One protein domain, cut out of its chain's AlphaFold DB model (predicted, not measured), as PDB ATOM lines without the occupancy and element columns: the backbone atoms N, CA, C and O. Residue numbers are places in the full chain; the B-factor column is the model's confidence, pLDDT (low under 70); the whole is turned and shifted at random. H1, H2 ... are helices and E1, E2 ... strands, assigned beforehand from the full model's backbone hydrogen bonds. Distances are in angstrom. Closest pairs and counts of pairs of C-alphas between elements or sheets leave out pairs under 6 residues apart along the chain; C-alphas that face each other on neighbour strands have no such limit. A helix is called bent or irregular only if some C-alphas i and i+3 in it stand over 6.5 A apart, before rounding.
ATOM      1  N   LYS A  11      34.714 126.988 119.612       65.19
ATOM      2  CA  LYS A  11      33.285 127.262 119.821       65.19
ATOM      3  C   LYS A  11      32.688 127.849 118.545       65.19
ATOM      4  O   LYS A  11      33.239 128.803 118.011       65.19
ATOM      5  N   ILE A  12      31.563 127.309 118.083       67.94
ATOM      6  CA  ILE A  12      30.695 128.013 117.127       67.94
ATOM      7  C   ILE A  12      29.528 128.585 117.922       67.94
ATOM      8  O   ILE A  12      28.919 127.861 118.718       67.94
ATOM      9  N   VAL A  13      29.232 129.866 117.716       78.19
ATOM     10  CA  VAL A  13      28.063 130.545 118.276       78.19
ATOM     11  C   VAL A  13      27.226 131.097 117.141       78.19
ATOM     12  O   VAL A  13      27.682 131.952 116.390       78.19
ATOM     13  N   VAL A  14      25.989 130.631 117.037       81.50
ATOM     14  CA  VAL A  14      25.011 131.154 116.086       81.50
ATOM     15  C   VAL A  14      23.978 131.940 116.870       81.50
ATOM     16  O   VAL A  14      23.324 131.380 117.741       81.50
ATOM     17  N   THR A  15      23.825 133.225 116.568       85.31
ATOM     18  CA  THR A  15      22.820 134.089 117.197       85.31
ATOM     19  C   THR A  15      21.863 134.604 116.138       85.31
ATOM     20  O   THR A  15      22.282 135.187 115.140       85.31
ATOM     21  N   ARG A  16      20.567 134.393 116.359       91.00
ATOM     22  CA  ARG A  16      19.490 134.886 115.503       91.00
ATOM     23  C   ARG A  16      18.565 135.782 116.303       91.00
ATOM     24  O   ARG A  16      18.320 135.539 117.485       91.00
ATOM     25  N   ARG A  17      18.081 136.836 115.651       93.81
ATOM     26  CA  ARG A  17      17.153 137.803 116.239       93.81
ATOM     27  C   ARG A  17      15.955 137.963 115.330       93.81
ATOM     28  O   ARG A  17      16.121 138.106 114.121       93.81
ATOM     29  N   TRP A  18      14.779 138.010 115.931       94.19
ATOM     30  CA  TRP A  18      13.509 138.244 115.260       94.19
ATOM     31  C   TRP A  18      12.775 139.396 115.934       94.19
ATOM     32  O   TRP A  18      12.901 139.600 117.146       94.19
ATOM     33  N   LEU A  19      11.990 140.132 115.152       95.31
ATOM     34  CA  LEU A  19      10.952 141.005 115.687       95.31
ATOM     35  C   LEU A  19       9.649 140.215 115.690       95.31
ATOM     36  O   LEU A  19       9.165 139.835 114.624       95.31
ATOM     37  N   ILE A  20       9.098 139.973 116.877       95.31
ATOM     38  CA  ILE A  20       7.908 139.142 117.052       95.31
ATOM     39  C   ILE A  20       6.742 139.923 117.655       95.31
ATOM     40  O   ILE A  20       6.925 140.951 118.315       95.31
ATOM     41  N   HIS A  21       5.540 139.400 117.449       95.38
ATOM     42  CA  HIS A  21       4.293 139.905 118.003       95.38
ATOM     43  C   HIS A  21       3.395 138.743 118.444       95.38
ATOM     44  O   HIS A  21       3.323 137.716 117.767       95.38
ATOM     45  N   PHE A  22       2.703 138.930 119.567       94.75
ATOM     46  CA  PHE A  22       1.725 137.988 120.103       94.75
ATOM     47  C   PHE A  22       0.314 138.485 119.790       94.75
ATOM     48  O   PHE A  22      -0.048 139.586 120.200       94.75
ATOM     49  N   SER A  23      -0.492 137.654 119.135       94.62
ATOM     50  CA  SER A  23      -1.908 137.922 118.872       94.62
ATOM     51  C   SER A  23      -2.776 136.817 119.467       94.62
ATOM     52  O   SER A  23      -2.538 135.632 119.215       94.62
ATOM     53  N   THR A  24      -3.793 137.184 120.243       93.75
ATOM     54  CA  THR A  24      -4.778 136.230 120.762       93.75
ATOM     55  C   THR A  24      -5.716 135.759 119.650       93.75
ATOM     56  O   THR A  24      -6.020 136.479 118.702       93.75
ATOM     57  N   THR A  25      -6.164 134.514 119.760       91.50
ATOM     58  CA  THR A  25      -7.094 133.852 118.839       91.50
ATOM     59  C   THR A  25      -8.138 133.083 119.652       91.50
ATOM     60  O   THR A  25      -7.972 132.899 120.859       91.50
ATOM     61  N   ALA A  26      -9.194 132.571 119.014       88.81
ATOM     62  CA  ALA A  26     -10.220 131.779 119.704       88.81
ATOM     63  C   ALA A  26      -9.654 130.528 120.419       88.81
ATOM     64  O   ALA A  26     -10.169 130.101 121.460       88.81
ATOM     65  N   THR A  27      -8.577 129.949 119.882       86.44
ATOM     66  CA  THR A  27      -7.986 128.682 120.341       86.44
ATOM     67  C   THR A  27      -6.714 128.850 121.176       86.44
ATOM     68  O   THR A  27      -6.212 127.861 121.699       86.44
ATOM     69  N   GLY A  28      -6.193 130.070 121.337       93.62
ATOM     70  CA  GLY A  28      -4.936 130.314 122.049       93.62
ATOM     71  C   GLY A  28      -4.216 131.566 121.558       93.62
ATOM     72  O   GLY A  28      -4.853 132.576 121.256       93.62
ATOM     73  N   ILE A  29      -2.892 131.509 121.450       94.69
ATOM     74  CA  ILE A  29      -2.051 132.643 121.045       94.69
ATOM     75  C   ILE A  29      -1.280 132.263 119.780       94.69
ATOM     76  O   ILE A  29      -0.766 131.157 119.660       94.69
ATOM     77  N   THR A  30      -1.179 133.187 118.833       94.75
ATOM     78  CA  THR A  30      -0.273 133.060 117.687       94.75
ATOM     79  C   THR A  30       0.889 134.023 117.864       94.75
ATOM     80  O   THR A  30       0.688 135.212 118.112       94.75
ATOM     81  N   VAL A  31       2.105 133.504 117.732       94.38
ATOM     82  CA  VAL A  31       3.331 134.296 117.677       94.38
ATOM     83  C   VAL A  31       3.732 134.424 116.218       94.38
ATOM     84  O   VAL A  31       3.996 133.425 115.552       94.38
ATOM     85  N   THR A  32       3.774 135.650 115.714       94.25
ATOM     86  CA  THR A  32       4.258 135.958 114.363       94.25
ATOM     87  C   THR A  32       5.573 136.711 114.456       94.25
ATOM     88  O   THR A  32       5.830 137.386 115.454       94.25
ATOM     89  N   GLY A  33       6.413 136.614 113.433       92.25
ATOM     90  CA  GLY A  33       7.672 137.341 113.419       92.25
ATOM     91  C   GLY A  33       8.413 137.234 112.101       92.25
ATOM     92  O   GLY A  33       8.077 136.417 111.252       92.25
ATOM     93  N   HIS A  34       9.429 138.077 111.952       90.88
ATOM     94  CA  HIS A  34      10.383 138.023 110.846       90.88
ATOM     95  C   HIS A  34      11.804 138.132 111.392       90.88
ATOM     96  O   HIS A  34      12.045 138.778 112.421       90.88
ATOM     97  N   GLN A  35      12.745 137.479 110.714       89.94
ATOM     98  CA  GLN A  35      14.146 137.513 111.108       89.94
ATOM     99  C   GLN A  35      14.743 138.893 110.814       89.94
ATOM    100  O   GLN A  35      14.601 139.426 109.719       89.94
ATOM    101  N   LEU A  36      15.423 139.468 111.804       92.50
ATOM    102  CA  LEU A  36      16.166 140.723 111.677       92.50
ATOM    103  C   LEU A  36      17.635 140.478 111.335       92.50
ATOM    104  O   LEU A  36      18.239 141.242 110.593       92.50
ATOM    105  N   SER A  37      18.234 139.440 111.922       91.62
ATOM    106  CA  SER A  37      19.661 139.165 111.758       91.62
ATOM    107  C   SER A  37      20.013 137.719 112.083       91.62
ATOM    108  O   SER A  37      19.430 137.136 113.002       91.62
ATOM    109  N   ALA A  38      21.051 137.207 111.424       87.19
ATOM    110  CA  ALA A  38      21.773 136.000 111.805       87.19
ATOM    111  C   ALA A  38      23.278 136.301 111.846       87.19
ATOM    112  O   ALA A  38      23.867 136.723 110.854       87.19
ATOM    113  N   THR A  39      23.905 136.090 112.999       88.12
ATOM    114  CA  THR A  39      25.348 136.268 113.195       88.12
ATOM    115  C   THR A  39      25.970 134.948 113.609       88.12
ATOM    116  O   THR A  39      25.406 134.228 114.434       88.12
ATOM    117  N   VAL A  40      27.154 134.654 113.079       80.00
ATOM    118  CA  VAL A  40      27.907 133.450 113.432       80.00
ATOM    119  C   VAL A  40      29.318 133.846 113.823       80.00
ATOM    120  O   VAL A  40      30.026 134.452 113.016       80.00
ATOM    121  N   ASP A  41      29.700 133.492 115.043       78.62
ATOM    122  CA  ASP A  41      31.071 133.545 115.538       78.62
ATOM    123  C   ASP A  41      31.661 132.132 115.483       78.62
ATOM    124  O   ASP A  41      31.072 131.176 115.997       78.62
ATOM    125  N   ALA A  42      32.780 131.990 114.780       72.56
ATOM    126  CA  ALA A  42      33.436 130.713 114.559       72.56
ATOM    127  C   ALA A  42      34.932 130.917 114.264       72.56
ATOM    128  O   ALA A  42      35.302 131.893 113.606       72.56
ATOM    129  N   PRO A  43      35.800 129.965 114.656       69.81
ATOM    130  CA  PRO A  43      37.198 129.947 114.241       69.81
ATOM    131  C   PRO A  43      37.354 130.009 112.716       69.81
ATOM    132  O   PRO A  43      36.560 129.413 111.991       69.81
ATOM    133  N   ALA A  44      38.439 130.623 112.225       70.50
ATOM    134  CA  ALA A  44      38.701 130.803 110.787       70.50
ATOM    135  C   ALA A  44      38.610 129.500 109.967       70.50
ATOM    136  O   ALA A  44      38.113 129.495 108.840       70.50
ATOM    137  N   LYS A  45      39.016 128.372 110.569       63.28
ATOM    138  CA  LYS A  45      38.939 127.025 109.977       63.28
ATOM    139  C   LYS A  45      37.502 126.554 109.684       63.28
ATOM    140  O   LYS A  45      37.332 125.593 108.947       63.28
ATOM    141  N   LEU A  46      36.485 127.202 110.259       64.62
ATOM    142  CA  LEU A  46      35.058 126.878 110.121       64.62
ATOM    143  C   LEU A  46      34.273 127.976 109.378       64.62
ATOM    144  O   LEU A  46      33.044 127.977 109.405       64.62
ATOM    145  N   SER A  47      34.966 128.904 108.709       67.81
ATOM    146  CA  SER A  47      34.368 130.037 107.985       67.81
ATOM    147  C   SER A  47      33.299 129.619 106.969       67.81
ATOM    148  O   SER A  47      32.215 130.193 106.974       67.81
ATOM    149  N   ALA A  48      33.542 128.564 106.187       65.88
ATOM    150  CA  ALA A  48      32.570 128.058 105.212       65.88
ATOM    151  C   ALA A  48      31.246 127.602 105.862       65.88
ATOM    152  O   ALA A  48      30.165 127.908 105.363       65.88
ATOM    153  N   ILE A  49      31.313 126.915 107.010       63.81
ATOM    154  CA  ILE A  49      30.120 126.508 107.774       63.81
ATOM    155  C   ILE A  49      29.423 127.744 108.351       63.81
ATOM    156  O   ILE A  49      28.197 127.838 108.322       63.81
ATOM    157  N   ALA A  50      30.200 128.708 108.849       69.81
ATOM    158  CA  ALA A  50      29.656 129.954 109.365       69.81
ATOM    159  C   ALA A  50      28.897 130.743 108.287       69.81
ATOM    160  O   ALA A  50      27.834 131.288 108.574       69.81
ATOM    161  N   ASP A  51      29.383 130.760 107.045       72.31
ATOM    162  CA  ASP A  51      28.709 131.429 105.928       72.31
ATOM    163  C   ASP A  51      27.386 130.763 105.544       72.31
ATOM    164  O   ASP A  51      26.409 131.465 105.274       72.31
ATOM    165  N   ILE A  52      27.324 129.429 105.566       70.69
ATOM    166  CA  ILE A  52      26.073 128.688 105.352       70.69
ATOM    167  C   ILE A  52      25.053 129.059 106.438       70.69
ATOM    168  O   ILE A  52      23.917 129.413 106.129       70.69
ATOM    169  N   GLU A  53      25.460 129.046 107.709       72.00
ATOM    170  CA  GLU A  53      24.573 129.369 108.835       72.00
ATOM    171  C   GLU A  53      24.094 130.829 108.837       72.00
ATOM    172  O   GLU A  53      22.948 131.091 109.216       72.00
ATOM    173  N   ARG A  54      24.930 131.776 108.385       78.00
ATOM    174  CA  ARG A  54      24.542 133.189 108.213       78.00
ATOM    175  C   ARG A  54      23.492 133.370 107.119       78.00
ATOM    176  O   ARG A  54      22.587 134.180 107.288       78.00
ATOM    177  N   LYS A  55      23.626 132.642 106.005       78.94
ATOM    178  CA  LYS A  55      22.732 132.747 104.837       78.94
ATOM    179  C   LYS A  55      21.434 131.961 104.991       78.94
ATOM    180  O   LYS A  55      20.501 132.196 104.231       78.94
ATOM    181  N   ARG A  56      21.371 131.026 105.942       77.56
ATOM    182  CA  ARG A  56      20.167 130.238 106.204       77.56
ATOM    183  C   ARG A  56      19.007 131.150 106.609       77.56
ATOM    184  O   ARG A  56      19.076 131.827 107.639       77.56
ATOM    185  N   ASP A  57      17.926 131.080 105.842       74.81
ATOM    186  CA  ASP A  57      16.646 131.643 106.246       74.81
ATOM    187  C   ASP A  57      16.026 130.770 107.347       74.81
ATOM    188  O   ASP A  57      15.946 129.545 107.231       74.81
ATOM    189  N   ALA A  58      15.657 131.402 108.459       75.00
ATOM    190  CA  ALA A  58      14.925 130.773 109.555       75.00
ATOM    191  C   ALA A  58      13.644 131.556 109.888       75.00
ATOM    192  O   ALA A  58      13.136 131.482 111.009       75.00
ATOM    193  N   SER A  59      13.125 132.322 108.925       72.00
ATOM    194  CA  SER A  59      11.851 133.037 109.045       72.00
ATOM    195  C   SER A  59      10.668 132.073 109.141       72.00
ATOM    196  O   SER A  59       9.720 132.349 109.875       72.00
ATOM    197  N   ASP A  60      10.782 130.893 108.529       71.81
ATOM    198  CA  ASP A  60       9.766 129.836 108.559       71.81
ATOM    199  C   ASP A  60       9.520 129.235 109.962       71.81
ATOM    200  O   ASP A  60       8.604 128.432 110.157       71.81
ATOM    201  N   MET A  61      10.317 129.619 110.969       77.31
ATOM    202  CA  MET A  61      10.040 129.322 112.381       77.31
ATOM    203  C   MET A  61       8.678 129.878 112.832       77.31
ATOM    204  O   MET A  61       8.079 129.336 113.760       77.31
ATOM    205  N   PHE A  62       8.199 130.949 112.197       86.69
ATOM    206  CA  PHE A  62       6.913 131.575 112.484       86.69
ATOM    207  C   PHE A  62       5.903 131.285 111.360       86.69
ATOM    208  O   PHE A  62       6.299 131.178 110.201       86.69
ATOM    209  N   PRO A  63       4.593 131.212 111.659       91.31
ATOM    210  CA  PRO A  63       3.975 131.441 112.964       91.31
ATOM    211  C   PRO A  63       4.118 130.256 113.932       91.31
ATOM    212  O   PRO A  63       4.020 129.098 113.542       91.31
ATOM    213  N   ILE A  64       4.256 130.557 115.225       90.56
ATOM    214  CA  ILE A  64       4.197 129.559 116.302       90.56
ATOM    215  C   ILE A  64       2.827 129.639 116.963       90.56
ATOM    216  O   ILE A  64       2.380 130.724 117.342       90.56
ATOM    217  N   LYS A  65       2.161 128.493 117.120       92.31
ATOM    218  CA  LYS A  65       0.863 128.412 117.799       92.31
ATOM    219  C   LYS A  65       1.054 127.957 119.236       92.31
ATOM    220  O   LYS A  65       1.721 126.952 119.483       92.31
ATOM    221  N   LEU A  66       0.439 128.689 120.156       94.19
ATOM    222  CA  LEU A  66       0.351 128.354 121.568       94.19
ATOM    223  C   LEU A  66      -1.101 128.039 121.929       94.19
ATOM    224  O   LEU A  66      -2.024 128.668 121.401       94.19
ATOM    225  N   ASP A  67      -1.308 127.114 122.857       92.56
ATOM    226  CA  ASP A  67      -2.606 126.948 123.504       92.56
ATOM    227  C   ASP A  67      -2.912 128.102 124.479       92.56
ATOM    228  O   ASP A  67      -2.168 129.078 124.615       92.56
ATOM    229  N   ARG A  68      -4.049 128.000 125.173       92.00
ATOM    230  CA  ARG A  68      -4.498 128.999 126.154       92.00
ATOM    231  C   ARG A  68      -3.630 129.071 127.412       92.00
ATOM    232  O   ARG A  68      -3.723 130.055 128.137       92.00
ATOM    233  N   THR A  69      -2.820 128.049 127.674       90.38
ATOM    234  CA  THR A  69      -1.874 128.007 128.797       90.38
ATOM    235  C   THR A  69      -0.488 128.521 128.410       90.38
ATOM    236  O   THR A  69       0.368 128.676 129.275       90.38
ATOM    237  N   GLY A  70      -0.279 128.852 127.130       90.44
ATOM    238  CA  GLY A  70       0.984 129.375 126.616       90.44
ATOM    239  C   GLY A  70       1.956 128.301 126.122       90.44
ATOM    240  O   GLY A  70       3.094 128.640 125.796       90.44
ATOM    241  N   LEU A  71       1.522 127.039 126.024       93.06
ATOM    242  CA  LEU A  71       2.344 125.940 125.517       93.06
ATOM    243  C   LEU A  71       2.309 125.891 123.991       93.06
ATOM    244  O   LEU A  71       1.243 125.966 123.386       93.06
ATOM    245  N   ILE A  72       3.471 125.716 123.368       90.50
ATOM    246  CA  ILE A  72       3.643 125.512 121.932       90.50
ATOM    247  C   ILE A  72       2.940 124.214 121.525       90.50
ATOM    248  O   ILE A  72       3.352 123.125 121.921       90.50
ATOM    249  N   THR A  73       1.910 124.332 120.687       85.75
ATOM    250  CA  THR A  73       1.163 123.196 120.122       85.75
ATOM    251  C   THR A  73       1.592 122.861 118.699       85.75
ATOM    252  O   THR A  73       1.392 121.740 118.238       85.75
ATOM    253  N   SER A  74       2.186 123.820 117.986       73.00
ATOM    254  CA  SER A  74       2.706 123.627 116.635       73.00
ATOM    255  C   SER A  74       3.801 124.647 116.337       73.00
ATOM    256  O   SER A  74       3.640 125.851 116.559       73.00
ATOM    257  N   LEU A  75       4.913 124.134 115.816       65.25
ATOM    258  CA  LEU A  75       5.897 124.892 115.053       65.25
ATOM    259  C   LEU A  75       5.568 124.663 113.573       65.25
ATOM    260  O   LEU A  75       5.198 123.544 113.210       65.25
ATOM    261  N   THR A  76       5.701 125.671 112.712       54.00
ATOM    262  CA  THR A  76       5.755 125.428 111.264       54.00
ATOM    263  C   THR A  76       6.928 124.479 110.962       54.00
ATOM    264  O   THR A  76       8.001 124.607 111.557       54.00
ATOM    265  N   ASP A  77       6.728 123.507 110.061       40.00
ATOM    266  CA  ASP A  77       7.611 122.343 109.797       40.00
ATOM    267  C   ASP A  77       9.084 122.663 109.442       40.00
ATOM    268  O   ASP A  77       9.938 121.774 109.348       40.00
ATOM    269  N   ALA A  78       9.433 123.937 109.289       38.16
ATOM    270  CA  ALA A  78      10.758 124.391 108.893       38.16
ATOM    271  C   ALA A  78      11.811 124.433 110.015       38.16
ATOM    272  O   ALA A  78      12.997 124.639 109.747       38.16
ATOM    273  N   SER A  79      11.428 124.178 111.271       37.50
ATOM    274  CA  SER A  79      12.404 123.963 112.356       37.50
ATOM    275  C   SER A  79      12.951 122.530 112.407       37.50
ATOM    276  O   SER A  79      13.622 122.157 113.369       37.50
ATOM    277  N   SER A  80      12.706 121.718 111.374       34.84
ATOM    278  CA  SER A  80      13.293 120.385 111.274       34.84
ATOM    279  C   SER A  80      14.835 120.471 111.252       34.84
ATOM    280  O   SER A  80      15.400 121.108 110.359       34.84
ATOM    281  N   PRO A  81      15.554 119.793 112.168       40.31
ATOM    282  CA  PRO A  81      17.022 119.819 112.283       40.31
ATOM    283  C   PRO A  81      17.781 119.183 111.101       40.31
ATOM    284  O   PRO A  81      19.001 119.018 111.172       40.31
ATOM    285  N   LYS A  82      17.086 118.838 110.006       34.94
ATOM    286  CA  LYS A  82      17.654 118.143 108.845       34.94
ATOM    287  C   LYS A  82      18.781 118.935 108.176       34.94
ATOM    288  O   LYS A  82      19.827 118.357 107.912       34.94
ATOM    289  N   SER A  83      18.660 120.257 108.021       39.44
ATOM    290  CA  SER A  83      19.629 121.016 107.208       39.44
ATOM    291  C   SER A  83      21.001 121.231 107.861       39.44
ATOM    292  O   SER A  83      22.007 121.287 107.159       39.44
ATOM    293  N   VAL A  84      21.091 121.305 109.195       40.66
ATOM    294  CA  VAL A  84      22.373 121.541 109.897       40.66
ATOM    295  C   VAL A  84      23.155 120.246 110.076       40.66
ATOM    296  O   VAL A  84      24.373 120.232 109.919       40.66
ATOM    297  N   ALA A  85      22.467 119.143 110.385       41.44
ATOM    298  CA  ALA A  85      23.104 117.833 110.467       41.44
ATOM    299  C   ALA A  85      23.641 117.394 109.092       41.44
ATOM    300  O   ALA A  85      24.767 116.910 109.016       41.44
ATOM    301  N   GLU A  86      22.895 117.651 108.014       37.97
ATOM    302  CA  GLU A  86      23.319 117.374 106.634       37.97
ATOM    303  C   GLU A  86      24.454 118.302 106.161       37.97
ATOM    304  O   GLU A  86      25.401 117.838 105.522       37.97
ATOM    305  N   ALA A  87      24.428 119.592 106.519       40.47
ATOM    306  CA  ALA A  87      25.509 120.529 106.191       40.47
ATOM    307  C   ALA A  87      26.817 120.201 106.936       40.47
ATOM    308  O   ALA A  87      27.902 120.252 106.354       40.47
ATOM    309  N   VAL A  88      26.723 119.809 108.212       44.00
ATOM    310  CA  VAL A  88      27.874 119.352 109.007       44.00
ATOM    311  C   VAL A  88      28.410 118.020 108.478       44.00
ATOM    312  O   VAL A  88      29.623 117.857 108.373       44.00
ATOM    313  N   ASP A  89      27.537 117.091 108.092       44.25
ATOM    314  CA  ASP A  89      27.940 115.821 107.482       44.25
ATOM    315  C   ASP A  89      28.643 116.021 106.127       44.25
ATOM    316  O   ASP A  89      29.659 115.383 105.842       44.25
ATOM    317  N   THR A  90      28.177 116.986 105.330       44.16
ATOM    318  CA  THR A  90      28.809 117.379 104.060       44.16
ATOM    319  C   THR A  90      30.198 117.985 104.284       44.16
ATOM    320  O   THR A  90      31.164 117.575 103.639       44.16
ATOM    321  N   ALA A  91      30.345 118.891 105.256       42.91
ATOM    322  CA  ALA A  91      31.640 119.479 105.606       42.91
ATOM    323  C   ALA A  91      32.630 118.435 106.163       42.91
ATOM    324  O   ALA A  91      33.827 118.472 105.874       42.91
ATOM    325  N   LEU A  92      32.139 117.453 106.925       45.69
ATOM    326  CA  LEU A  92      32.949 116.339 107.425       45.69
ATOM    327  C   LEU A  92      33.324 115.342 106.318       45.69
ATOM    328  O   LEU A  92      34.370 114.691 106.412       45.69
ATOM    329  N   ARG A  93      32.497 115.167 105.279       47.75
ATOM    330  CA  ARG A  93      32.852 114.392 104.075       47.75
ATOM    331  C   ARG A  93      33.997 115.057 103.308       47.75
ATOM    332  O   ARG A  93      34.995 114.390 103.062       47.75
ATOM    333  N   GLN A  94      33.939 116.372 103.117       43.81
ATOM    334  CA  GLN A  94      35.017 117.151 102.485       43.81
ATOM    335  C   GLN A  94      36.340 117.141 103.275       43.81
ATOM    336  O   GLN A  94      37.418 117.278 102.700       43.81
ATOM    337  N   LEU A  95      36.287 116.971 104.601       43.81
ATOM    338  CA  LEU A  95      37.481 116.776 105.434       43.81
ATOM    339  C   LEU A  95      38.038 115.346 105.344       43.81
ATOM    340  O   LEU A  95      39.246 115.166 105.469       43.81
ATOM    341  N   LYS A  96      37.184 114.342 105.087       44.44
ATOM    342  CA  LYS A  96      37.598 112.941 104.876       44.44
ATOM    343  C   LYS A  96      38.375 112.772 103.574       44.44
ATOM    344  O   LYS A  96      39.381 112.078 103.551       44.44
ATOM    345  N   GLU A  97      37.945 113.473 102.527       48.03
ATOM    346  CA  GLU A  97      38.598 113.505 101.211       48.03
ATOM    347  C   GLU A  97      40.033 114.070 101.258       48.03
ATOM    348  O   GLU A  97      40.785 113.924 100.300       48.03
ATOM    349  N   ARG A  98      40.450 114.674 102.386       49.62
ATOM    350  CA  ARG A  98      41.812 115.186 102.619       49.62
ATOM    351  C   ARG A  98      42.763 114.194 103.317       49.62
ATOM    352  O   ARG A  98      43.889 114.582 103.621       49.62
ATOM    353  N   GLY A  99      42.348 112.938 103.529       45.38
ATOM    354  CA  GLY A  99      43.266 111.807 103.735       45.38
ATOM    355  C   GLY A  99      43.710 111.497 105.173       45.38
ATOM    356  O   GLY A  99      44.903 111.351 105.422       45.38
ATOM    357  N   GLU A 100      42.778 111.342 106.118       46.34
ATOM    358  CA  GLU A 100      43.047 110.688 107.415       46.34
ATOM    359  C   GLU A 100      42.235 109.383 107.494       46.34
ATOM    360  O   GLU A 100      41.007 109.423 107.602       46.34
ATOM    361  N   GLU A 101      42.898 108.223 107.393       47.62
ATOM    362  CA  GLU A 101      42.233 106.915 107.279       47.62
ATOM    363  C   GLU A 101      42.697 105.873 108.310       47.62
ATOM    364  O   GLU A 101      43.874 105.763 108.650       47.62
ATOM    365  N   GLY A 102      41.719 105.085 108.773       50.94
ATOM    366  CA  GLY A 102      41.855 103.872 109.581       50.94
ATOM    367  C   GLY A 102      40.476 103.324 109.989       50.94
ATOM    368  O   GLY A 102      39.513 104.086 110.106       50.94
ATOM    369  N   GLN A 103      40.362 102.013 110.231       41.28
ATOM    370  CA  GLN A 103      39.095 101.336 110.584       41.28
ATOM    371  C   GLN A 103      38.492 101.877 111.897       41.28
ATOM    372  O   GLN A 103      37.326 102.253 111.948       41.28
ATOM    373  N   SER A 104      39.341 102.102 112.906       44.25
ATOM    374  CA  SER A 104      38.956 102.743 114.173       44.25
ATOM    375  C   SER A 104      38.447 104.186 113.992       44.25
ATOM    376  O   SER A 104      37.539 104.617 114.698       44.25
ATOM    377  N   TYR A 105      38.964 104.942 113.016       44.38
ATOM    378  CA  TYR A 105      38.502 106.308 112.733       44.38
ATOM    379  C   TYR A 105      37.106 106.317 112.099       44.38
ATOM    380  O   TYR A 105      36.281 107.170 112.426       44.38
ATOM    381  N   ALA A 106      36.815 105.359 111.216       44.50
ATOM    382  CA  ALA A 106      35.505 105.219 110.591       44.50
ATOM    383  C   ALA A 106      34.416 104.806 111.597       44.50
ATOM    384  O   ALA A 106      33.313 105.357 111.539       44.50
ATOM    385  N   ASP A 107      34.744 103.932 112.551       42.41
ATOM    386  CA  ASP A 107      33.810 103.465 113.583       42.41
ATOM    387  C   ASP A 107      33.533 104.550 114.628       42.41
ATOM    388  O   ASP A 107      32.375 104.885 114.882       42.41
ATOM    389  N   HIS A 108      34.576 105.219 115.137       40.66
ATOM    390  CA  HIS A 108      34.420 106.367 116.040       40.66
ATOM    391  C   HIS A 108      33.714 107.545 115.368       40.66
ATOM    392  O   HIS A 108      32.966 108.272 116.020       40.66
ATOM    393  N   ARG A 109      33.918 107.750 114.063       46.75
ATOM    394  CA  ARG A 109      33.221 108.787 113.303       46.75
ATOM    395  C   ARG A 109      31.754 108.440 113.099       46.75
ATOM    396  O   ARG A 109      30.921 109.297 113.353       46.75
ATOM    397  N   SER A 110      31.419 107.227 112.670       44.09
ATOM    398  CA  SER A 110      30.020 106.795 112.514       44.09
ATOM    399  C   SER A 110      29.267 106.840 113.843       44.09
ATOM    400  O   SER A 110      28.124 107.289 113.894       44.09
ATOM    401  N   PHE A 111      29.953 106.500 114.933       47.41
ATOM    402  CA  PHE A 111      29.476 106.642 116.300       47.41
ATOM    403  C   PHE A 111      29.297 108.110 116.733       47.41
ATOM    404  O   PHE A 111      28.249 108.500 117.245       47.41
ATOM    405  N   LEU A 112      30.273 108.981 116.472       47.91
ATOM    406  CA  LEU A 112      30.114 110.414 116.719       47.91
ATOM    407  C   LEU A 112      29.014 111.010 115.843       47.91
ATOM    408  O   LEU A 112      28.352 111.933 116.292       47.91
ATOM    409  N   MET A 113      28.776 110.491 114.638       50.94
ATOM    410  CA  MET A 113      27.678 110.914 113.768       50.94
ATOM    411  C   MET A 113      26.317 110.435 114.283       50.94
ATOM    412  O   MET A 113      25.372 111.221 114.238       50.94
ATOM    413  N   SER A 114      26.201 109.222 114.833       40.12
ATOM    414  CA  SER A 114      24.958 108.752 115.462       40.12
ATOM    415  C   SER A 114      24.648 109.534 116.742       40.12
ATOM    416  O   SER A 114      23.529 110.024 116.900       40.12
ATOM    417  N   VAL A 115      25.659 109.798 117.580       43.97
ATOM    418  CA  VAL A 115      25.541 110.691 118.743       43.97
ATOM    419  C   VAL A 115      25.250 112.127 118.305       43.97
ATOM    420  O   VAL A 115      24.406 112.783 118.905       43.97
ATOM    421  N   ASN A 116      25.872 112.640 117.240       50.19
ATOM    422  CA  ASN A 116      25.619 113.989 116.716       50.19
ATOM    423  C   ASN A 116      24.214 114.118 116.111       50.19
ATOM    424  O   ASN A 116      23.627 115.192 116.195       50.19
ATOM    425  N   ARG A 117      23.654 113.041 115.550       46.97
ATOM    426  CA  ARG A 117      22.278 112.988 115.037       46.97
ATOM    427  C   ARG A 117      21.262 112.943 116.179       46.97
ATOM    428  O   ARG A 117      20.379 113.794 116.219       46.97
ATOM    429  N   MET A 118      21.464 112.065 117.166       39.62
ATOM    430  CA  MET A 118      20.621 111.977 118.370       39.62
ATOM    431  C   MET A 118      20.676 113.256 119.219       39.62
ATOM    432  O   MET A 118      19.646 113.760 119.668       39.62
ATOM    433  N   THR A 119      21.867 113.835 119.394       46.03
ATOM    434  CA  THR A 119      22.022 115.123 120.081       46.03
ATOM    435  C   THR A 119      21.481 116.264 119.238       46.03
ATOM    436  O   THR A 119      20.817 117.109 119.805       46.03
ATOM    437  N   SER A 120      21.635 116.305 117.911       47.09
ATOM    438  CA  SER A 120      21.033 117.381 117.101       47.09
ATOM    439  C   SER A 120      19.500 117.367 117.145       47.09
ATOM    440  O   SER A 120      18.890 118.432 117.165       47.09
ATOM    441  N   GLU A 121      18.871 116.193 117.244       44.66
ATOM    442  CA  GLU A 121      17.416 116.068 117.400       44.66
ATOM    443  C   GLU A 121      16.910 116.499 118.791       44.66
ATOM    444  O   GLU A 121      15.815 117.051 118.891       44.66
ATOM    445  N   GLN A 122      17.689 116.303 119.865       45.91
ATOM    446  CA  GLN A 122      17.339 116.766 121.223       45.91
ATOM    447  C   GLN A 122      17.764 118.218 121.507       45.91
ATOM    448  O   GLN A 122      17.046 118.979 122.163       45.91
ATOM    449  N   VAL A 123      18.913 118.626 120.970       49.69
ATOM    450  CA  VAL A 123      19.433 119.996 121.001       49.69
ATOM    451  C   VAL A 123      18.479 120.911 120.255       49.69
ATOM    452  O   VAL A 123      18.158 121.948 120.791       49.69
ATOM    453  N   SER A 124      17.885 120.505 119.134       54.09
ATOM    454  CA  SER A 124      17.037 121.415 118.348       54.09
ATOM    455  C   SER A 124      15.580 121.558 118.826       54.09
ATOM    456  O   SER A 124      14.818 122.297 118.201       54.09
ATOM    457  N   ARG A 125      15.141 120.863 119.889       69.88
ATOM    458  CA  ARG A 125      13.759 121.013 120.387       69.88
ATOM    459  C   ARG A 125      13.624 122.246 121.269       69.88
ATOM    460  O   ARG A 125      14.141 122.277 122.386       69.88
ATOM    461  N   ILE A 126      12.914 123.246 120.769       80.69
ATOM    462  CA  ILE A 126      12.514 124.419 121.544       80.69
ATOM    463  C   ILE A 126      11.664 123.961 122.751       80.69
ATOM    464  O   ILE A 126      10.820 123.078 122.568       80.69
ATOM    465  N   PRO A 127      11.868 124.511 123.968       87.31
ATOM    466  CA  PRO A 127      11.007 124.226 125.116       87.31
ATOM    467  C   PRO A 127       9.538 124.513 124.801       87.31
ATOM    468  O   PRO A 127       9.218 125.545 124.217       87.31
ATOM    469  N   THR A 128       8.633 123.617 125.187       89.75
ATOM    470  CA  THR A 128       7.202 123.763 124.877       89.75
ATOM    471  C   THR A 128       6.586 124.986 125.540       89.75
ATOM    472  O   THR A 128       5.675 125.577 124.988       89.75
ATOM    473  N   ASP A 129       7.088 125.406 126.692       92.88
ATOM    474  CA  ASP A 129       6.634 126.577 127.438       92.88
ATOM    475  C   ASP A 129       7.481 127.830 127.158       92.88
ATOM    476  O   ASP A 129       7.382 128.808 127.891       92.88
ATOM    477  N   LEU A 130       8.310 127.841 126.101       94.56
ATOM    478  CA  LEU A 130       9.367 128.841 125.887       94.56
ATOM    479  C   LEU A 130       8.931 130.296 126.125       94.56
ATOM    480  O   LEU A 130       9.687 131.066 126.711       94.56
ATOM    481  N   PHE A 131       7.760 130.702 125.629       96.00
ATOM    482  CA  PHE A 131       7.308 132.094 125.727       96.00
ATOM    483  C   PHE A 131       6.671 132.440 127.080       96.00
ATOM    484  O   PHE A 131       6.674 133.615 127.452       96.00
ATOM    485  N   PHE A 132       6.182 131.437 127.814       96.06
ATOM    486  CA  PHE A 132       5.543 131.547 129.130       96.06
ATOM    487  C   PHE A 132       6.105 130.480 130.088       96.06
ATOM    488  O   PHE A 132       5.369 129.586 130.510       96.06
ATOM    489  N   PRO A 133       7.412 130.518 130.399       96.00
ATOM    490  CA  PRO A 133       8.053 129.403 131.073       96.00
ATOM    491  C   PRO A 133       7.713 129.354 132.561       96.00
ATOM    492  O   PRO A 133       7.547 130.393 133.213       96.00
ATOM    493  N   ALA A 134       7.729 128.151 133.134       93.06
ATOM    494  CA  ALA A 134       7.808 128.010 134.584       93.06
ATOM    495  C   ALA A 134       9.211 128.453 135.060       93.06
ATOM    496  O   ALA A 134      10.213 127.890 134.605       93.06
ATOM    497  N   PRO A 135       9.336 129.460 135.947       94.75
ATOM    498  CA  PRO A 135      10.642 129.903 136.414       94.75
ATOM    499  C   PRO A 135      11.299 128.839 137.299       94.75
ATOM    500  O   PRO A 135      10.633 128.177 138.096       94.75
ATOM    501  N   GLY A 136      12.619 128.716 137.196       95.06
ATOM    502  CA  GLY A 136      13.407 127.758 137.970       95.06
ATOM    503  C   GLY A 136      14.375 126.967 137.104       95.06
ATOM    504  O   GLY A 136      14.709 127.373 135.990       95.06
ATOM    505  N   SER A 137      14.840 125.838 137.634       93.94
ATOM    506  CA  SER A 137      15.769 124.940 136.954       93.94
ATOM    507  C   SER A 137      15.335 123.488 137.080       93.94
ATOM    508  O   SER A 137      14.887 123.069 138.146       93.94
ATOM    509  N   ASN A 138      15.536 122.707 136.024       92.00
ATOM    510  CA  ASN A 138      15.362 121.261 136.046       92.00
ATOM    511  C   ASN A 138      16.541 120.559 135.355       92.00
ATOM    512  O   ASN A 138      17.297 121.167 134.592       92.00
ATOM    513  N   GLN A 139      16.698 119.271 135.654       91.38
ATOM    514  CA  GLN A 139      17.683 118.401 135.027       91.38
ATOM    515  C   GLN A 139      17.017 117.084 134.634       91.38
ATOM    516  O   GLN A 139      16.227 116.525 135.391       91.38
ATOM    517  N   THR A 140      17.352 116.578 133.452       87.12
ATOM    518  CA  THR A 140      16.966 115.242 132.992       87.12
ATOM    519  C   THR A 140      18.200 114.499 132.511       87.12
ATOM    520  O   THR A 140      18.895 114.969 131.612       87.12
ATOM    521  N   ASP A 141      18.428 113.312 133.060       86.69
ATOM    522  CA  ASP A 141      19.515 112.430 132.651       86.69
ATOM    523  C   ASP A 141      18.982 111.268 131.806       86.69
ATOM    524  O   ASP A 141      17.901 110.735 132.060       86.69
ATOM    525  N   ARG A 142      19.743 110.861 130.788       80.38
ATOM    526  CA  ARG A 142      19.441 109.702 129.940       80.38
ATOM    527  C   ARG A 142      20.702 108.899 129.665       80.38
ATOM    528  O   ARG A 142      21.728 109.462 129.290       80.38
ATOM    529  N   ALA A 143      20.609 107.585 129.817       79.06
ATOM    530  CA  ALA A 143      21.642 106.661 129.370       79.06
ATOM    531  C   ALA A 143      21.547 106.460 127.849       79.06
ATOM    532  O   ALA A 143      20.446 106.423 127.294       79.06
ATOM    533  N   ILE A 144      22.695 106.324 127.184       73.25
ATOM    534  CA  ILE A 144      22.781 105.975 125.764       73.25
ATOM    535  C   ILE A 144      23.539 104.649 125.642       73.25
ATOM    536  O   ILE A 144      24.691 104.595 126.078       73.25
ATOM    537  N   PRO A 145      22.963 103.605 125.029       66.25
ATOM    538  CA  PRO A 145      23.722 102.406 124.694       66.25
ATOM    539  C   PRO A 145      24.744 102.716 123.593       66.25
ATOM    540  O   PRO A 145      24.419 103.368 122.597       66.25
ATOM    541  N   LEU A 146      25.983 102.263 123.773       67.31
ATOM    542  CA  LEU A 146      27.076 102.451 122.821       67.31
ATOM    543  C   LEU A 146      27.325 101.154 122.035       67.31
ATOM    544  O   LEU A 146      27.001 100.059 122.494       67.31
ATOM    545  N   ALA A 147      27.867 101.277 120.821       59.47
ATOM    546  CA  ALA A 147      28.015 100.156 119.884       59.47
ATOM    547  C   ALA A 147      28.990  99.067 120.370       59.47
ATOM    548  O   ALA A 147      28.882  97.915 119.966       59.47
ATOM    549  N   ASP A 148      29.916  99.431 121.253       62.09
ATOM    550  CA  ASP A 148      30.875  98.542 121.914       62.09
ATOM    551  C   ASP A 148      30.313  97.888 123.192       62.09
ATOM    552  O   ASP A 148      31.051  97.249 123.939       62.09
ATOM    553  N   GLY A 149      29.014  98.056 123.465       68.62
ATOM    554  CA  GLY A 149      28.351  97.554 124.669       68.62
ATOM    555  C   GLY A 149      28.523  98.447 125.901       68.62
ATOM    556  O   GLY A 149      27.962  98.137 126.953       68.62
ATOM    557  N   GLN A 150      29.253  99.564 125.801       72.38
ATOM    558  CA  GLN A 150      29.359 100.540 126.886       72.38
ATOM    559  C   GLN A 150      28.098 101.420 126.985       72.38
ATOM    560  O   GLN A 150      27.177 101.339 126.172       72.38
ATOM    561  N   THR A 151      28.040 102.284 128.004       75.44
ATOM    562  CA  THR A 151      26.941 103.239 128.213       75.44
ATOM    563  C   THR A 151      27.477 104.664 128.307       75.44
ATOM    564  O   THR A 151      28.336 104.961 129.133       75.44
ATOM    565  N   GLY A 152      26.950 105.556 127.470       78.56
ATOM    566  CA  GLY A 152      27.147 107.000 127.570       78.56
ATOM    567  C   GLY A 152      26.033 107.674 128.372       78.56
ATOM    568  O   GLY A 152      25.005 107.065 128.674       78.56
ATOM    569  N   LYS A 153      26.207 108.959 128.687       83.94
ATOM    570  CA  LYS A 153      25.218 109.767 129.417       83.94
ATOM    571  C   LYS A 153      24.903 111.058 128.667       83.94
ATOM    572  O   LYS A 153      25.809 111.743 128.202       83.94
ATOM    573  N   ILE A 154      23.625 111.419 128.599       82.50
ATOM    574  CA  ILE A 154      23.163 112.774 128.278       82.50
ATOM    575  C   ILE A 154      22.563 113.373 129.544       82.50
ATOM    576  O   ILE A 154      21.626 112.804 130.095       82.50
ATOM    577  N   ALA A 155      23.064 114.526 129.972       85.62
ATOM    578  CA  ALA A 155      22.427 115.369 130.974       85.62
ATOM    579  C   ALA A 155      21.887 116.634 130.298       85.62
ATOM    580  O   ALA A 155      22.631 117.360 129.633       85.62
ATOM    581  N   ILE A 156      20.590 116.887 130.446       86.69
ATOM    582  CA  ILE A 156      19.899 118.071 129.931       86.69
ATOM    583  C   ILE A 156      19.542 118.941 131.125       86.69
ATOM    584  O   ILE A 156      18.731 118.544 131.953       86.69
ATOM    585  N   PHE A 157      20.130 120.126 131.196       90.38
ATOM    586  CA  PHE A 157      19.815 121.150 132.179       90.38
ATOM    587  C   PHE A 157      18.970 122.217 131.505       90.38
ATOM    588  O   PHE A 157      19.323 122.699 130.428       90.38
ATOM    589  N   HIS A 158      17.884 122.622 132.143       92.25
ATOM    590  CA  HIS A 158      17.068 123.737 131.692       92.25
ATOM    591  C   HIS A 158      16.925 124.733 132.828       92.25
ATOM    592  O   HIS A 158      16.772 124.360 133.988       92.25
ATOM    593  N   THR A 159      17.034 126.012 132.511       95.62
ATOM    594  CA  THR A 159      16.776 127.108 133.440       95.62
ATOM    595  C   THR A 159      15.942 128.150 132.720       95.62
ATOM    596  O   THR A 159      16.163 128.413 131.536       95.62
ATOM    597  N   ALA A 160      14.976 128.740 133.413       96.69
ATOM    598  CA  ALA A 160      14.149 129.796 132.860       96.69
ATOM    599  C   ALA A 160      13.800 130.848 133.911       96.69
ATOM    600  O   ALA A 160      13.672 130.566 135.104       96.69
ATOM    601  N   THR A 161      13.633 132.079 133.441       97.69
ATOM    602  CA  THR A 161      13.169 133.221 134.221       97.69
ATOM    603  C   THR A 161      12.118 133.988 133.434       97.69
ATOM    604  O   THR A 161      12.147 134.044 132.199       97.69
ATOM    605  N   THR A 162      11.193 134.610 134.156       97.44
ATOM    606  CA  THR A 162      10.144 135.466 133.601       97.44
ATOM    607  C   THR A 162      10.442 136.937 133.874       97.44
ATOM    608  O   THR A 162      11.275 137.291 134.716       97.44
ATOM    609  N   ARG A 163       9.797 137.827 133.119       94.44
ATOM    610  CA  ARG A 163       9.951 139.273 133.299       94.44
ATOM    611  C   ARG A 163       9.281 139.733 134.592       94.44
ATOM    612  O   ARG A 163       8.288 139.178 135.051       94.44
ATOM    613  N   GLN A 164       9.781 140.826 135.160       91.88
ATOM    614  CA  GLN A 164       9.147 141.426 136.330       91.88
ATOM    615  C   GLN A 164       7.690 141.805 136.006       91.88
ATOM    616  O   GLN A 164       7.435 142.499 135.022       91.88
ATOM    617  N   LYS A 165       6.743 141.349 136.841       90.19
ATOM    618  CA  LYS A 165       5.290 141.581 136.690       90.19
ATOM    619  C   LYS A 165       4.686 141.043 135.377       90.19
ATOM    620  O   LYS A 165       3.632 141.511 134.957       90.19
ATOM    621  N   SER A 166       5.327 140.080 134.712       91.06
ATOM    622  CA  SER A 166       4.797 139.466 133.492       91.06
ATOM    623  C   SER A 166       5.197 137.990 133.408       91.06
ATOM    624  O   SER A 166       6.351 137.669 133.666       91.06
ATOM    625  N   PRO A 167       4.293 137.081 133.002       93.81
ATOM    626  CA  PRO A 167       4.630 135.667 132.826       93.81
ATOM    627  C   PRO A 167       5.490 135.407 131.579       93.81
ATOM    628  O   PRO A 167       5.897 134.277 131.342       93.81
ATOM    629  N   LEU A 168       5.757 136.434 130.766       95.81
ATOM    630  CA  LEU A 168       6.581 136.304 129.572       95.81
ATOM    631  C   LEU A 168       8.030 135.972 129.926       95.81
ATOM    632  O   LEU A 168       8.580 136.491 130.903       95.81
ATOM    633  N   LEU A 169       8.658 135.186 129.054       97.56
ATOM    634  CA  LEU A 169      10.089 134.896 129.065       97.56
ATOM    635  C   LEU A 169      10.924 136.164 129.309       97.56
ATOM    636  O   LEU A 169      10.753 137.174 128.629       97.56
ATOM    637  N   ALA A 170      11.864 136.097 130.250       96.50
ATOM    638  CA  ALA A 170      13.003 137.010 130.311       96.50
ATOM    639  C   ALA A 170      14.231 136.332 129.695       96.50
ATOM    640  O   ALA A 170      14.816 136.839 128.734       96.50
ATOM    641  N   SER A 171      14.575 135.149 130.207       96.38
ATOM    642  CA  SER A 171      15.643 134.311 129.667       96.38
ATOM    643  C   SER A 171      15.351 132.833 129.886       96.38
ATOM    644  O   SER A 171      14.731 132.463 130.878       96.38
ATOM    645  N   SER A 172      15.812 131.987 128.974       95.38
ATOM    646  CA  SER A 172      15.830 130.542 129.155       95.38
ATOM    647  C   SER A 172      17.120 129.975 128.586       95.38
ATOM    648  O   SER A 172      17.551 130.394 127.517       95.38
ATOM    649  N   GLU A 173      17.739 129.037 129.292       93.38
ATOM    650  CA  GLU A 173      18.911 128.304 128.834       93.38
ATOM    651  C   GLU A 173      18.634 126.807 128.902       93.38
ATOM    652  O   GLU A 173      18.248 126.288 129.948       93.38
ATOM    653  N   LYS A 174      18.883 126.101 127.801       88.44
ATOM    654  CA  LYS A 174      18.953 124.644 127.754       88.44
ATOM    655  C   LYS A 174      20.390 124.237 127.465       88.44
ATOM    656  O   LYS A 174      20.909 124.512 126.387       88.44
ATOM    657  N   ARG A 175      21.019 123.539 128.402       88.56
ATOM    658  CA  ARG A 175      22.386 123.031 128.292       88.56
ATOM    659  C   ARG A 175      22.372 121.515 128.240       88.56
ATOM    660  O   ARG A 175      21.795 120.868 129.103       88.56
ATOM    661  N   ILE A 176      23.026 120.949 127.239       82.88
ATOM    662  CA  ILE A 176      23.118 119.507 127.033       82.88
ATOM    663  C   ILE A 176      24.580 119.109 127.144       82.88
ATOM    664  O   ILE A 176      25.424 119.594 126.384       82.88
ATOM    665  N   VAL A 177      24.854 118.227 128.098       84.50
ATOM    666  CA  VAL A 177      26.156 117.614 128.331       84.50
ATOM    667  C   VAL A 177      26.064 116.162 127.895       84.50
ATOM    668  O   VAL A 177      25.209 115.420 128.371       84.50
ATOM    669  N   THR A 178      26.916 115.763 126.961       75.44
ATOM    670  CA  THR A 178      27.035 114.378 126.511       75.44
ATOM    671  C   THR A 178      28.392 113.845 126.928       75.44
ATOM    672  O   THR A 178      29.408 114.398 126.516       75.44
ATOM    673  N   THR A 179      28.387 112.764 127.696       78.50
ATOM    674  CA  THR A 179      29.581 112.091 128.207       78.50
ATOM    675  C   THR A 179      29.688 110.707 127.583       78.50
ATOM    676  O   THR A 179      28.748 109.908 127.650       78.50
ATOM    677  N   VAL A 180      30.838 110.424 126.972       74.19
ATOM    678  CA  VAL A 180      31.191 109.114 126.413       74.19
ATOM    679  C   VAL A 180      32.648 108.812 126.757       74.19
ATOM    680  O   VAL A 180      33.561 109.480 126.263       74.19
ATOM    681  N   GLY A 181      32.877 107.791 127.587       75.25
ATOM    682  CA  GLY A 181      34.214 107.493 128.105       75.25
ATOM    683  C   GLY A 181      34.823 108.727 128.799       75.25
ATOM    684  O   GLY A 181      34.133 109.356 129.597       75.25
ATOM    685  N   PRO A 182      36.074 109.125 128.490       70.88
ATOM    686  CA  PRO A 182      36.712 110.310 129.077       70.88
ATOM    687  C   PRO A 182      36.358 111.631 128.365       70.88
ATOM    688  O   PRO A 182      36.982 112.654 128.643       70.88
ATOM    689  N   LYS A 183      35.442 111.620 127.387       65.12
ATOM    690  CA  LYS A 183      35.137 112.783 126.544       65.12
ATOM    691  C   LYS A 183      33.782 113.375 126.897       65.12
ATOM    692  O   LYS A 183      32.773 112.669 126.879       65.12
ATOM    693  N   ASP A 184      33.772 114.693 127.063       71.19
ATOM    694  CA  ASP A 184      32.561 115.482 127.232       71.19
ATOM    695  C   ASP A 184      32.322 116.396 126.033       71.19
ATOM    696  O   ASP A 184      33.228 117.000 125.454       71.19
ATOM    697  N   ARG A 185      31.053 116.551 125.677       72.06
ATOM    698  CA  ARG A 185      30.603 117.564 124.732       72.06
ATOM    699  C   ARG A 185      29.512 118.391 125.376       72.06
ATOM    700  O   ARG A 185      28.544 117.845 125.898       72.06
ATOM    701  N   VAL A 186      29.646 119.710 125.279       77.56
ATOM    702  CA  VAL A 186      28.663 120.647 125.824       77.56
ATOM    703  C   VAL A 186      28.054 121.459 124.693       77.56
ATOM    704  O   VAL A 186      28.746 122.067 123.872       77.56
ATOM    705  N   SER A 187      26.730 121.499 124.668       76.12
ATOM    706  CA  SER A 187      25.969 122.446 123.860       76.12
ATOM    707  C   SER A 187      25.040 123.247 124.755       76.12
ATOM    708  O   SER A 187      24.576 122.747 125.776       76.12
ATOM    709  N   SER A 188      24.810 124.504 124.403       82.94
ATOM    710  CA  SER A 188      23.867 125.366 125.110       82.94
ATOM    711  C   SER A 188      23.076 126.184 124.108       82.94
ATOM    712  O   SER A 188      23.646 126.722 123.157       82.94
ATOM    713  N   GLU A 189      21.773 126.255 124.329       86.69
ATOM    714  CA  GLU A 189      20.854 127.137 123.632       86.69
ATOM    715  C   GLU A 189      20.275 128.121 124.636       86.69
ATOM    716  O   GLU A 189      19.808 127.731 125.704       86.69
ATOM    717  N   THR A 190      20.319 129.403 124.304       90.50
ATOM    718  CA  THR A 190      19.763 130.475 125.121       90.50
ATOM    719  C   THR A 190      18.712 131.221 124.325       90.50
ATOM    720  O   THR A 190      18.924 131.543 123.156       90.50
ATOM    721  N   TRP A 191      17.604 131.544 124.976       94.69
ATOM    722  CA  TRP A 191      16.543 132.371 124.432       94.69
ATOM    723  C   TRP A 191      16.282 133.560 125.334       94.69
ATOM    724  O   TRP A 191      16.265 133.426 126.557       94.69
ATOM    725  N   THR A 192      16.040 134.717 124.733       96.69
ATOM    726  CA  THR A 192      15.623 135.916 125.461       96.69
ATOM    727  C   THR A 192      14.503 136.623 124.725       96.69
ATOM    728  O   THR A 192      14.379 136.542 123.499       96.69
ATOM    729  N   LEU A 193      13.684 137.330 125.498       96.38
ATOM    730  CA  LEU A 193      12.596 138.141 124.986       96.38
ATOM    731  C   LEU A 193      12.656 139.525 125.636       96.38
ATOM    732  O   LEU A 193      12.516 139.672 126.849       96.38
ATOM    733  N   ALA A 194      12.863 140.552 124.817       94.44
ATOM    734  CA  ALA A 194      12.939 141.941 125.261       94.44
ATOM    735  C   ALA A 194      11.896 142.795 124.525       94.44
ATOM    736  O   ALA A 194      11.649 142.543 123.348       94.44
ATOM    737  N   PRO A 195      11.283 143.809 125.159       92.62
ATOM    738  CA  PRO A 195      10.420 144.754 124.452       92.62
ATOM    739  C   PRO A 195      11.160 145.446 123.305       92.62
ATOM    740  O   PRO A 195      12.323 145.823 123.454       92.62
ATOM    741  N   ALA A 196      10.477 145.656 122.182       90.31
ATOM    742  CA  ALA A 196      10.961 146.557 121.147       90.31
ATOM    743  C   ALA A 196      10.684 148.009 121.597       90.31
ATOM    744  O   ALA A 196       9.524 148.361 121.800       90.31
ATOM    745  N   PRO A 197      11.708 148.865 121.759       82.25
ATOM    746  CA  PRO A 197      11.540 150.187 122.371       82.25
ATOM    747  C   PRO A 197      10.724 151.164 121.513       82.25
ATOM    748  O   PRO A 197      10.195 152.137 122.035       82.25
ATOM    749  N   TRP A 198      10.589 150.895 120.212       78.38
ATOM    750  CA  TRP A 198       9.966 151.807 119.244       78.38
ATOM    751  C   TRP A 198       8.613 151.319 118.717       78.38
ATOM    752  O   TRP A 198       8.001 151.994 117.895       78.38
ATOM    753  N   VAL A 199       8.161 150.128 119.127       74.50
ATOM    754  CA  VAL A 199       6.924 149.528 118.613       74.50
ATOM    755  C   VAL A 199       6.172 148.838 119.743       74.50
ATOM    756  O   VAL A 199       6.606 147.804 120.258       74.50
ATOM    757  N   SER A 200       5.021 149.399 120.111       78.31
ATOM    758  CA  SER A 200       4.135 148.831 121.127       78.31
ATOM    759  C   SER A 200       3.763 147.383 120.802       78.31
ATOM    760  O   SER A 200       3.529 147.030 119.647       78.31
ATOM    761  N   ALA A 201       3.706 146.543 121.839       82.12
ATOM    762  CA  ALA A 201       3.343 145.126 121.748       82.12
ATOM    763  C   ALA A 201       4.222 144.271 120.808       82.12
ATOM    764  O   ALA A 201       3.805 143.185 120.394       82.12
ATOM    765  N   ARG A 202       5.444 144.714 120.484       91.94
ATOM    766  CA  ARG A 202       6.449 143.888 119.803       91.94
ATOM    767  C   ARG A 202       7.641 143.597 120.695       91.94
ATOM    768  O   ARG A 202       7.963 144.352 121.613       91.94
ATOM    769  N   TYR A 203       8.310 142.497 120.388       94.94
ATOM    770  CA  TYR A 203       9.444 142.014 121.156       94.94
ATOM    771  C   TYR A 203      10.593 141.617 120.238       94.94
ATOM    772  O   TYR A 203      10.381 141.047 119.170       94.94
ATOM    773  N   TYR A 204      11.817 141.873 120.683       95.25
ATOM    774  CA  TYR A 204      12.989 141.196 120.160       95.25
ATOM    775  C   TYR A 204      13.089 139.827 120.811       95.25
ATOM    776  O   TYR A 204      13.347 139.714 122.010       95.25
ATOM    777  N   PHE A 205      12.900 138.795 120.001       95.25
ATOM    778  CA  PHE A 205      13.197 137.427 120.379       95.25
ATOM    779  C   PHE A 205      14.597 137.085 119.877       95.25
ATOM    780  O   PHE A 205      14.905 137.302 118.705       95.25
ATOM    781  N   THR A 206      15.458 136.599 120.763       92.31
ATOM    782  CA  THR A 206      16.828 136.206 120.417       92.31
ATOM    783  C   THR A 206      17.024 134.747 120.766       92.31
ATOM    784  O   THR A 206      16.670 134.334 121.865       92.31
ATOM    785  N   SER A 207      17.618 133.982 119.853       88.75
ATOM    786  CA  SER A 207      18.099 132.627 120.110       88.75
ATOM    787  C   SER A 207      19.599 132.584 119.850       88.75
ATOM    788  O   SER A 207      20.061 133.069 118.816       88.75
ATOM    789  N   SER A 208      20.359 132.028 120.786       84.75
ATOM    790  CA  SER A 208      21.795 131.805 120.647       84.75
ATOM    791  C   SER A 208      22.107 130.342 120.898       84.75
ATOM    792  O   SER A 208      21.787 129.811 121.955       84.75
ATOM    793  N   VAL A 209      22.732 129.690 119.926       80.12
ATOM    794  CA  VAL A 209      23.167 128.298 120.016       80.12
ATOM    795  C   VAL A 209      24.679 128.286 120.070       80.12
ATOM    796  O   VAL A 209      25.349 128.860 119.212       80.12
ATOM    797  N   SER A 210      25.225 127.592 121.058       72.94
ATOM    798  CA  SER A 210      26.654 127.388 121.201       72.94
ATOM    799  C   SER A 210      27.003 125.916 121.316       72.94
ATOM    800  O   SER A 210      26.314 125.129 121.965       72.94
ATOM    801  N   ARG A 211      28.110 125.543 120.676       70.56
ATOM    802  CA  ARG A 211      28.662 124.188 120.730       70.56
ATOM    803  C   ARG A 211      30.128 124.282 121.108       70.56
ATOM    804  O   ARG A 211      30.871 125.018 120.461       70.56
ATOM    805  N   ARG A 212      30.526 123.556 122.152       61.06
ATOM    806  CA  ARG A 212      31.911 123.426 122.603       61.06
ATOM    807  C   ARG A 212      32.277 121.944 122.626       61.06
ATOM    808  O   ARG A 212      31.575 121.140 123.239       61.06
ATOM    809  N   ASN A 213      33.386 121.609 121.980       50.78
ATOM    810  CA  ASN A 213      34.043 120.319 122.175       50.78
ATOM    811  C   ASN A 213      35.068 120.485 123.307       50.78
ATOM    812  O   ASN A 213      35.812 121.475 123.293       50.78
ATOM    813  N   ALA A 214      35.037 119.589 124.299       43.75
ATOM    814  CA  ALA A 214      36.074 119.505 125.328       43.75
ATOM    815  C   ALA A 214      37.291 118.737 124.797       43.75
ATOM    816  O   ALA A 214      37.088 117.807 123.980       43.75
TER     817      ALA A 214
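This is residues 11 to 214 of the 214 residues of an uncharacterized protein of Qipengyuania algicida (UniProt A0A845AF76). One large antiparallel sheet of nine strands is curled like part of a barrel, and three helices lie over one face of it, with H2 side by side with H1 and with H3 and itself off the sheet. The helical hairpin of H2 and H3 reaches out at one end, where residues 97 to 105 stick out, and the small hairpin of E3 and E4 ends the sheet near the other end. The printed part has 204 residues with three named helices and nine named strands, in the order E1 E2 H1 E3 E4 H2 H3 E5 E6 E7 E8 E9; across the sheet the order is E4 E3 E2 E1 E9 E8 E7 E6 E5. The class is mixed, helices and strands. The whole is compact, with a radius of gyration of the C-alphas of 18.8 A, yet elongated, spanning 59 by 34 by 27 A.

Start at E1, residues 11 to 25, which bends by 54 degrees at residue 19, and follow the tight link to E2, residues 28 to 41, which bends by 63 degrees at residue 36. They form an antiparallel hairpin; N 21 and O 32 are 2.8 A apart. Next comes H1, residues 44 to 55, which is on the sheet at a height of 7.0 A, over E2, and only just slantwise to the strands at 32 degrees to E2 on the local plane; the closest C-alphas are those of Ala 38 and Arg 54, 5.3 A apart. H1 is irregular: C-alphas 45 and 48 are 8.0 A apart. E3, residues 64 to 66, is antiparallel to E2, with N 31 and O 64 at 2.8 A, and forms a hairpin with edge strand E4, residues 72 to 74, where N 73 and O 65 are 2.9 A apart. H2, residues 82 to 96, is not on the sheet; H1, with residue 49 alone, only just touches it, with 3 pairs of C-alphas within 8 A, the closest those of Ile 49 and Ala 91 at 7.5 A, at a shallow tilt of 28 degrees, opposite ways. H2 and H3, residues 103 to 123, form a helical hairpin at a shallow tilt of 20 degrees; residues 85 to 89 of H2 touch residues 113 to 120 of H3, closest at C-alphas 85 and 117, 6.7 A. H3 is on the same face of the sheet as H1, at a height of 8.6 A, over E7, residues 169 to 180, and along the strands at 22 degrees to E7 on the local plane; with the sheet it makes two layers, a helix over one face. E5, residues 136 to 145, E6, residues 151 to 162, E7, E8, residues 183 to 195, and E9, residues 202 to 213, form a meander, each strand the antiparallel neighbour of the one before. Look there for N 140 and O 156, N 157 and O 175, N 174 and O 189, each at 2.8 A, and N 206 and O 192 at 2.9 A. E9 is also antiparallel to E1, with N 16 and O 207 at 2.8 A. In H2 and H3 every O i to N i+4 pair is within hydrogen-bond range; in H1, 6 of 8 are.

Find C-alpha 11 at (33.285, 127.262, 119.821); from there E1 runs 40.9 A to C-alpha 25, and E2 runs 36.7 A back. H1 measures 17.2 A, E3 6.6 A, E4 5.7 A and H2 21.0 A. H3 starts at C-alpha 103, (39.095, 101.336, 110.584), and is 29.0 A long. E5 is 30.4 A long, E6 36.7 A, E7 33.4 A and E8 40.5 A, and E9 runs 36.4 A to C-alpha 213 at (34.043, 120.319, 122.175).

The C-alphas farthest apart are those of Ala 26 and Gly 102, 59.9 A. The printed part has no cut. The one long link, residues 124 to 135, joins H3 to E5. The model's mean pLDDT over the printed part is 74.4, and 69 residues are under 70, among them residues 75 to 125.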